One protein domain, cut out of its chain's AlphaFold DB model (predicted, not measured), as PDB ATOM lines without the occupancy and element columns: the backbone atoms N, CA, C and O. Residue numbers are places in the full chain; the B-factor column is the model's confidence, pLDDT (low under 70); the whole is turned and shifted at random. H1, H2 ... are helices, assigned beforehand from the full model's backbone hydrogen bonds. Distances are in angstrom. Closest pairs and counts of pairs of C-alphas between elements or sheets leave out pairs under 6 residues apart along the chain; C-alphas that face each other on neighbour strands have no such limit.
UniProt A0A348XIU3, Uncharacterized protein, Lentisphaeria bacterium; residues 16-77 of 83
ATOM      1  N   ALA A  16     205.276 206.998 353.900       77.62
ATOM      2  CA  ALA A  16     206.498 206.205 353.764       77.62
ATOM      3  C   ALA A  16     206.269 204.842 353.080       77.62
ATOM      4  O   ALA A  16     207.114 204.400 352.307       77.62
ATOM      5  N   ILE A  17     205.129 204.188 353.338       87.88
ATOM      6  CA  ILE A  17     204.788 202.901 352.706       87.88
ATOM      7  C   ILE A  17     204.452 203.118 351.229       87.88
ATOM      8  O   ILE A  17     204.947 202.394 350.370       87.88
ATOM      9  N   VAL A  18     203.650 204.143 350.928       88.75
ATOM     10  CA  VAL A  18     203.233 204.442 349.552       88.75
ATOM     11  C   VAL A  18     204.419 204.875 348.691       88.75
ATOM     12  O   VAL A  18     204.544 204.401 347.571       88.75
ATOM     13  N   GLU A  19     205.319 205.717 349.207       86.12
ATOM     14  CA  GLU A  19     206.525 206.143 348.484       86.12
ATOM     15  C   GLU A  19     207.415 204.949 348.117       86.12
ATOM     16  O   GLU A  19     207.866 204.837 346.978       86.12
ATOM     17  N   TYR A  20     207.601 204.012 349.050       91.88
ATOM     18  CA  TYR A  20     208.386 202.807 348.801       91.88
ATOM     19  C   TYR A  20     207.763 201.922 347.712       91.88
ATOM     20  O   TYR A  20     208.447 201.520 346.772       91.88
ATOM     21  N   VAL A  21     206.452 201.668 347.799       92.62
ATOM     22  CA  VAL A  21     205.728 200.870 346.797       92.62
ATOM     23  C   VAL A  21     205.747 201.554 345.428       92.62
ATOM     24  O   VAL A  21     205.954 200.885 344.419       92.62
ATOM     25  N   LEU A  22     205.593 202.880 345.384       92.62
ATOM     26  CA  LEU A  22     205.625 203.650 344.140       92.62
ATOM     27  C   LEU A  22     206.992 203.545 343.449       92.62
ATOM     28  O   LEU A  22     207.054 203.293 342.248       92.62
ATOM     29  N   ILE A  23     208.087 203.696 344.198       94.06
ATOM     30  CA  ILE A  23     209.445 203.572 343.650       94.06
ATOM     31  C   ILE A  23     209.669 202.161 343.097       94.06
ATOM     32  O   ILE A  23     210.166 202.021 341.980       94.06
ATOM     33  N   ILE A  24     209.263 201.118 343.829       96.12
ATOM     34  CA  ILE A  24     209.362 199.733 343.346       96.12
ATOM     35  C   ILE A  24     208.561 199.545 342.061       96.12
ATOM     36  O   ILE A  24     209.083 198.976 341.108       96.12
ATOM     37  N   ALA A  25     207.322 200.037 342.008       96.56
ATOM     38  CA  ALA A  25     206.480 199.905 340.825       96.56
ATOM     39  C   ALA A  25     207.141 200.534 339.586       96.56
ATOM     40  O   ALA A  25     207.177 199.909 338.529       96.56
ATOM     41  N   ILE A  26     207.737 201.723 339.726       96.81
ATOM     42  CA  ILE A  26     208.466 202.387 338.632       96.81
ATOM     43  C   ILE A  26     209.670 201.547 338.186       96.81
ATOM     44  O   ILE A  26     209.877 201.359 336.988       96.81
ATOM     45  N   VAL A  27     210.446 201.013 339.133       97.06
ATOM     46  CA  VAL A  27     211.602 200.154 338.827       97.06
ATOM     47  C   VAL A  27     211.168 198.874 338.112       97.06
ATOM     48  O   VAL A  27     211.812 198.482 337.143       97.06
ATOM     49  N   VAL A  28     210.072 198.243 338.536       97.69
ATOM     50  CA  VAL A  28     209.539 197.028 337.899       97.69
ATOM     51  C   VAL A  28     209.103 197.312 336.466       97.69
ATOM     52  O   VAL A  28     209.497 196.580 335.563       97.69
ATOM     53  N   VAL A  29     208.352 198.390 336.234       96.75
ATOM     54  CA  VAL A  29     207.917 198.771 334.881       96.75
ATOM     55  C   VAL A  29     209.123 199.046 333.977       96.75
ATOM     56  O   VAL A  29     209.177 198.544 332.855       96.75
ATOM     57  N   ALA A  30     210.128 199.774 334.475       96.50
ATOM     58  CA  ALA A  30     211.360 200.025 333.731       96.50
ATOM     59  C   ALA A  30     212.138 198.730 333.432       96.50
ATOM     60  O   ALA A  30     212.612 198.537 332.314       96.50
ATOM     61  N   ALA A  31     212.241 197.825 334.408       95.75
ATOM     62  CA  ALA A  31     212.927 196.548 334.244       95.75
ATOM     63  C   ALA A  31     212.239 195.661 333.201       95.75
ATOM     64  O   ALA A  31     212.918 195.112 332.340       95.75
ATOM     65  N   VAL A  32     210.906 195.558 333.228       93.56
ATOM     66  CA  VAL A  32     210.139 194.790 332.234       93.56
ATOM     67  C   VAL A  32     210.331 195.364 330.830       93.56
ATOM     68  O   VAL A  32     210.536 194.599 329.895       93.56
ATOM     69  N   ALA A  33     210.342 196.691 330.673       92.31
ATOM     70  CA  ALA A  33     210.581 197.320 329.373       92.31
ATOM     71  C   ALA A  33     211.980 196.998 328.816       92.31
ATOM     72  O   ALA A  33     212.119 196.623 327.652       92.31
ATOM     73  N   ILE A  34     213.016 197.089 329.659       91.69
ATOM     74  CA  ILE A  34     214.392 196.742 329.274       91.69
ATOM     75  C   ILE A  34     214.498 195.249 328.956       91.69
ATOM     76  O   ILE A  34     215.125 194.883 327.965       91.69
ATOM     77  N   LEU A  35     213.878 194.387 329.768       88.75
ATOM     78  CA  LEU A  35     213.851 192.944 329.538       88.75
ATOM     79  C   LEU A  35     213.112 192.581 328.252       88.75
ATOM     80  O   LEU A  35     213.553 191.660 327.579       88.75
ATOM     81  N   GLY A  36     212.056 193.306 327.876       85.88
ATOM     82  CA  GLY A  36     211.370 193.121 326.597       85.88
ATOM     83  C   GLY A  36     212.311 193.347 325.414       85.88
ATOM     84  O   GLY A  36     212.500 192.453 324.601       85.88
ATOM     85  N   ILE A  37     212.995 194.494 325.383       86.19
ATOM     86  CA  ILE A  37     213.945 194.828 324.305       86.19
ATOM     87  C   ILE A  37     215.167 193.888 324.324       86.19
ATOM     88  O   ILE A  37     215.691 193.481 323.287       86.19
ATOM     89  N   PHE A  38     215.650 193.528 325.514       87.88
ATOM     90  CA  PHE A  38     216.785 192.621 325.668       87.88
ATOM     91  C   PHE A  38     216.428 191.166 325.327       87.88
ATOM     92  O   PHE A  38     217.299 190.425 324.867       87.88
ATOM     93  N   SER A  39     215.167 190.758 325.509       85.69
ATOM     94  CA  SER A  39     214.679 189.410 325.209       85.69
ATOM     95  C   SER A  39     214.938 189.042 323.754       85.69
ATOM     96  O   SER A  39     215.438 187.951 323.502       85.69
ATOM     97  N   ASP A  40     214.706 189.957 322.813       83.38
ATOM     98  CA  ASP A  40     214.958 189.719 321.386       83.38
ATOM     99  C   ASP A  40     216.441 189.440 321.130       83.38
ATOM    100  O   ASP A  40     216.811 188.469 320.475       83.38
ATOM    101  N   THR A  41     217.319 190.224 321.758       86.88
ATOM    102  CA  THR A  41     218.771 190.022 321.658       86.88
ATOM    103  C   THR A  41     219.198 188.668 322.227       86.88
ATOM    104  O   THR A  41     220.063 187.998 321.656       86.88
ATOM    105  N   VAL A  42     218.619 188.254 323.357       85.56
ATOM    106  CA  VAL A  42     218.873 186.936 323.954       85.56
ATOM    107  C   VAL A  42     218.369 185.831 323.032       85.56
ATOM    108  O   VAL A  42     219.107 184.882 322.774       85.56
ATOM    109  N   ARG A  43     217.159 185.970 322.484       84.31
ATOM    110  CA  ARG A  43     216.531 184.984 321.604       84.31
ATOM    111  C   ARG A  43     217.344 184.771 320.327       84.31
ATOM    112  O   ARG A  43     217.669 183.631 320.010       84.31
ATOM    113  N   THR A  44     217.802 185.847 319.687       84.94
ATOM    114  CA  THR A  44     218.684 185.792 318.510       84.94
ATOM    115  C   THR A  44     220.018 185.115 318.818       84.94
ATOM    116  O   THR A  44     220.510 184.305 318.032       84.94
ATOM    117  N   LYS A  45     220.621 185.409 319.979       87.06
ATOM    118  CA  LYS A  45     221.875 184.761 320.399       87.06
ATOM    119  C   LYS A  45     221.681 183.268 320.659       87.06
ATOM    120  O   LYS A  45     222.525 182.479 320.244       87.06
ATOM    121  N   ILE A  46     220.587 182.883 321.315       86.12
ATOM    122  CA  ILE A  46     220.256 181.478 321.573       86.12
ATOM    123  C   ILE A  46     219.993 180.746 320.255       86.12
ATOM    124  O   ILE A  46     220.581 179.691 320.045       86.12
ATOM    125  N   ALA A  47     219.207 181.320 319.340       83.69
ATOM    126  CA  ALA A  47     218.959 180.743 318.017       83.69
ATOM    127  C   ALA A  47     220.260 180.529 317.226       83.69
ATOM    128  O   ALA A  47     220.464 179.472 316.633       83.69
ATOM    129  N   GLY A  48     221.181 181.499 317.280       83.81
ATOM    130  CA  GLY A  48     222.499 181.377 316.661       83.81
ATOM    131  C   GLY A  48     223.345 180.244 317.250       83.81
ATOM    132  O   GLY A  48     224.016 179.540 316.504       83.81
ATOM    133  N   ILE A  49     223.291 180.029 318.569       88.81
ATOM    134  CA  ILE A  49     223.986 178.910 319.226       88.81
ATOM    135  C   ILE A  49     223.340 177.579 318.838       88.81
ATOM    136  O   ILE A  49     224.048 176.655 318.452       88.81
ATOM    137  N   VAL A  50     222.009 177.485 318.901       84.88
ATOM    138  CA  VAL A  50     221.265 176.273 318.532       84.88
ATOM    139  C   VAL A  50     221.617 175.846 317.111       84.88
ATOM    140  O   VAL A  50     221.982 174.697 316.916       84.88
ATOM    141  N   LYS A  51     221.668 176.781 316.157       82.19
ATOM    142  CA  LYS A  51     222.015 176.493 314.758       82.19
ATOM    143  C   LYS A  51     223.460 176.024 314.535       82.19
ATOM    144  O   LYS A  51     223.762 175.413 313.516       82.19
ATOM    145  N   VAL A  52     224.368 176.321 315.468       86.00
ATOM    146  CA  VAL A  52     225.750 175.810 315.442       86.00
ATOM    147  C   VAL A  52     225.820 174.375 315.964       86.00
ATOM    148  O   VAL A  52     226.626 173.590 315.475       86.00
ATOM    149  N   PHE A  53     225.001 174.035 316.960       86.38
ATOM    150  CA  PHE A  53     224.964 172.694 317.550       86.38
ATOM    151  C   PHE A  53     224.070 171.722 316.779       86.38
ATOM    152  O   PHE A  53     224.369 170.532 316.725       86.38
ATOM    153  N   ASP A  54     223.005 172.235 316.180       83.69
ATOM    154  CA  ASP A  54     222.051 171.505 315.369       83.69
ATOM    155  C   ASP A  54     221.711 172.358 314.131       83.69
ATOM    156  O   ASP A  54     220.898 173.284 314.209       83.69
ATOM    157  N   PRO A  55     222.385 172.116 312.991       80.31
ATOM    158  CA  PRO A  55     222.211 172.923 311.784       80.31
ATOM    159  C   PRO A  55     220.812 172.799 311.166       80.31
ATOM    160  O   PRO A  55     220.402 173.711 310.441       80.31
ATOM    161  N   ASP A  56     220.085 171.722 311.484       83.31
ATOM    162  CA  ASP A  56     218.726 171.450 311.011       83.31
ATOM    163  C   ASP A  56     217.650 171.853 312.036       83.31
ATOM    164  O   ASP A  56     216.457 171.696 311.769       83.31
ATOM    165  N   ALA A  57     218.040 172.404 313.193       76.19
ATOM    166  CA  ALA A  57     217.088 172.858 314.198       76.19
ATOM    167  C   ALA A  57     216.173 173.959 313.647       76.19
ATOM    168  O   ALA A  57     216.621 175.013 313.172       76.19
ATOM    169  N   ASP A  58     214.871 173.722 313.779       72.00
ATOM    170  CA  ASP A  58     213.845 174.701 313.466       72.00
ATOM    171  C   ASP A  58     213.816 175.790 314.544       72.00
ATOM    172  O   ASP A  58     213.403 175.578 315.683       72.00
ATOM    173  N   VAL A  59     214.308 176.969 314.172       71.50
ATOM    174  CA  VAL A  59     214.293 178.178 315.001       71.50
ATOM    175  C   VAL A  59     213.266 179.192 314.495       71.50
ATOM    176  O   VAL A  59     213.285 180.331 314.938       71.50
ATOM    177  N   SER A  60     212.367 178.816 313.580       67.50
ATOM    178  CA  SER A  60     211.352 179.730 313.026       67.50
ATOM    179  C   SER A  60     210.417 180.309 314.097       67.50
ATOM    180  O   SER A  60     210.034 181.473 314.024       67.50
ATOM    181  N   SER A  61     210.156 179.555 315.167       64.88
ATOM    182  CA  SER A  61     209.354 179.992 316.320       64.88
ATOM    183  C   SER A  61     210.030 181.062 317.194       64.88
ATOM    184  O   SER A  61     209.463 181.522 318.187       64.88
ATOM    185  N   VAL A  62     211.292 181.402 316.912       65.44
ATOM    186  CA  VAL A  62     212.032 182.454 317.623       65.44
ATOM    187  C   VAL A  62     211.584 183.836 317.152       65.44
ATOM    188  O   VAL A  62     211.526 184.744 317.978       65.44
ATOM    189  N   ASP A  63     211.208 183.975 315.881       63.88
ATOM    190  CA  ASP A  63     210.758 185.243 315.298       63.88
ATOM    191  C   ASP A  63     209.257 185.508 315.499       63.88
ATOM    192  O   ASP A  63     208.825 186.655 315.358       63.88
ATOM    193  N   THR A  64     208.475 184.485 315.881       66.25
ATOM    194  CA  THR A  64     207.043 184.624 316.178       66.25
ATOM    195  C   THR A  64     206.840 185.676 317.265       66.25
ATOM    196  O   THR A  64     207.133 185.477 318.451       66.25
ATOM    197  N   THR A  65     206.374 186.842 316.833       63.94
ATOM    198  CA  THR A  65     206.202 188.023 317.674       63.94
ATOM    199  C   THR A  65     204.923 187.872 318.486       63.94
ATOM    200  O   THR A  65     203.941 187.316 318.010       63.94
ATOM    201  N   SER A  66     204.884 188.412 319.709       57.72
ATOM    202  CA  SER A  66     203.708 188.314 320.591       57.72
ATOM    203  C   SER A  66     202.397 188.793 319.947       57.72
ATOM    204  O   SER A  66     201.334 188.384 320.389       57.72
ATOM    205  N   GLN A  67     202.465 189.640 318.917       58.69
ATOM    206  CA  GLN A  67     201.313 190.072 318.119       58.69
ATOM    207  C   GLN A  67     200.744 188.944 317.254       58.69
ATOM    208  O   GLN A  67     199.536 188.793 317.217       58.69
ATOM    209  N   GLU A  68     201.596 188.120 316.648       64.06
ATOM    210  CA  GLU A  68     201.204 186.958 315.840       64.06
ATOM    211  C   GLU A  68     200.583 185.866 316.723       64.06
ATOM    212  O   GLU A  68     199.598 185.248 316.352       64.06
ATOM    213  N   ILE A  69     201.082 185.706 317.957       64.81
ATOM    214  CA  ILE A  69     200.470 184.816 318.960       64.81
ATOM    215  C   ILE A  69     199.107 185.360 319.413       64.81
ATOM    216  O   ILE A  69     198.183 184.594 319.647       64.81
ATOM    217  N   MET A  70     198.963 186.680 319.563       63.34
ATOM    218  CA  MET A  70     197.671 187.293 319.897       63.34
ATOM    219  C   MET A  70     196.680 187.225 318.728       63.34
ATOM    220  O   MET A  70     195.491 187.072 318.980       63.34
ATOM    221  N   GLU A  71     197.161 187.316 317.489       68.56
ATOM    222  CA  GLU A  71     196.377 187.171 316.257       68.56
ATOM    223  C   GLU A  71     195.902 185.720 316.069       68.56
ATOM    224  O   GLU A  71     194.713 185.497 315.869       68.56
ATOM    225  N   ASP A  72     196.774 184.731 316.283       65.94
ATOM    226  CA  ASP A  72     196.434 183.297 316.256       65.94
ATOM    227  C   ASP A  72     195.426 182.911 317.360       65.94
ATOM    228  O   ASP A  72     194.507 182.112 317.160       65.94
ATOM    229  N   LEU A  73     195.531 183.532 318.539       67.94
ATOM    230  CA  LEU A  73     194.566 183.342 319.627       67.94
ATOM    231  C   LEU A  73     193.200 184.008 319.357       67.94
ATOM    232  O   LEU A  73     192.199 183.543 319.902       67.94
ATOM    233  N   ASP A  74     193.138 185.077 318.554       67.50
ATOM    234  CA  ASP A  74     191.880 185.731 318.147       67.50
ATOM    235  C   ASP A  74     191.205 184.966 316.994       67.50
ATOM    236  O   ASP A  74     189.997 184.723 317.032       67.50
ATOM    237  N   GLU A  75     191.993 184.479 316.026       63.81
ATOM    238  CA  GLU A  75     191.514 183.658 314.904       63.81
ATOM    239  C   GLU A  75     190.935 182.317 315.388       63.81
ATOM    240  O   GLU A  75     189.857 181.903 314.962       63.81
ATOM    241  N   THR A  76     191.583 181.673 316.362       63.09
ATOM    242  CA  THR A  76     191.089 180.421 316.966       63.09
ATOM    243  C   THR A  76     189.982 180.626 318.013       63.09
ATOM    244  O   THR A  76     189.343 179.661 318.444       63.09
ATOM    245  N   GLY A  77     189.713 181.874 318.420       54.94
ATOM    246  CA  GLY A  77     188.713 182.234 319.430       54.94
ATOM    247  C   GLY A  77     187.281 182.395 318.900       54.94
ATOM    248  O   GLY A  77     186.332 182.314 319.685       54.94
TER     249      GLY A  77
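AT A GLANCE: This is residues 16 to 77 of the 83 residues of an uncharacterized protein of Lentisphaeria bacterium (UniProt A0A348XIU3). A long, kinked helix, H1, makes the longest axis; after it residues 54 to 65 turn and fold back as a loop beside its last part, and lead into a short helix, H2, which sticks out sideways near the end of the printed part. The printed part has 62 residues, with two named helices in the order H1, H2 and no named strand; the class is all helix. It is extended, with a radius of gyration of the C-alphas of 17.7 A, and flat, spanning 56 by 35 by 12 A.

IN THESE COORDINATES: H1, residues 16 to 53, runs 52.7 A from C-alpha 16 at (206.498, 206.205, 353.764) to C-alpha 53 at (224.964, 172.694, 317.550). H2, residues 66 to 75, ends with C-alpha 75 at (191.514, 183.658, 314.904).

HOW THE PARTS SIT: H1 has a kink of 33 degrees near residue 38, and its residues 16 to 39 stand free. H1 and H2 are apart, with no C-alpha of the one within 8 A of the other. Residues 66 to 77, of which 66 to 75 belong to H2, stand free. Every O i to N i+4 pair is within hydrogen-bond range in H2, and 32 of 34 are in H1.

THE WHOLE: The C-alphas farthest apart, of Ala 16 and Asp 56, are 56.4 A apart. The printed part has no cut, and the 12-residue link from H1 to H2 is long. Residues 60 to 77 have pLDDT under 70.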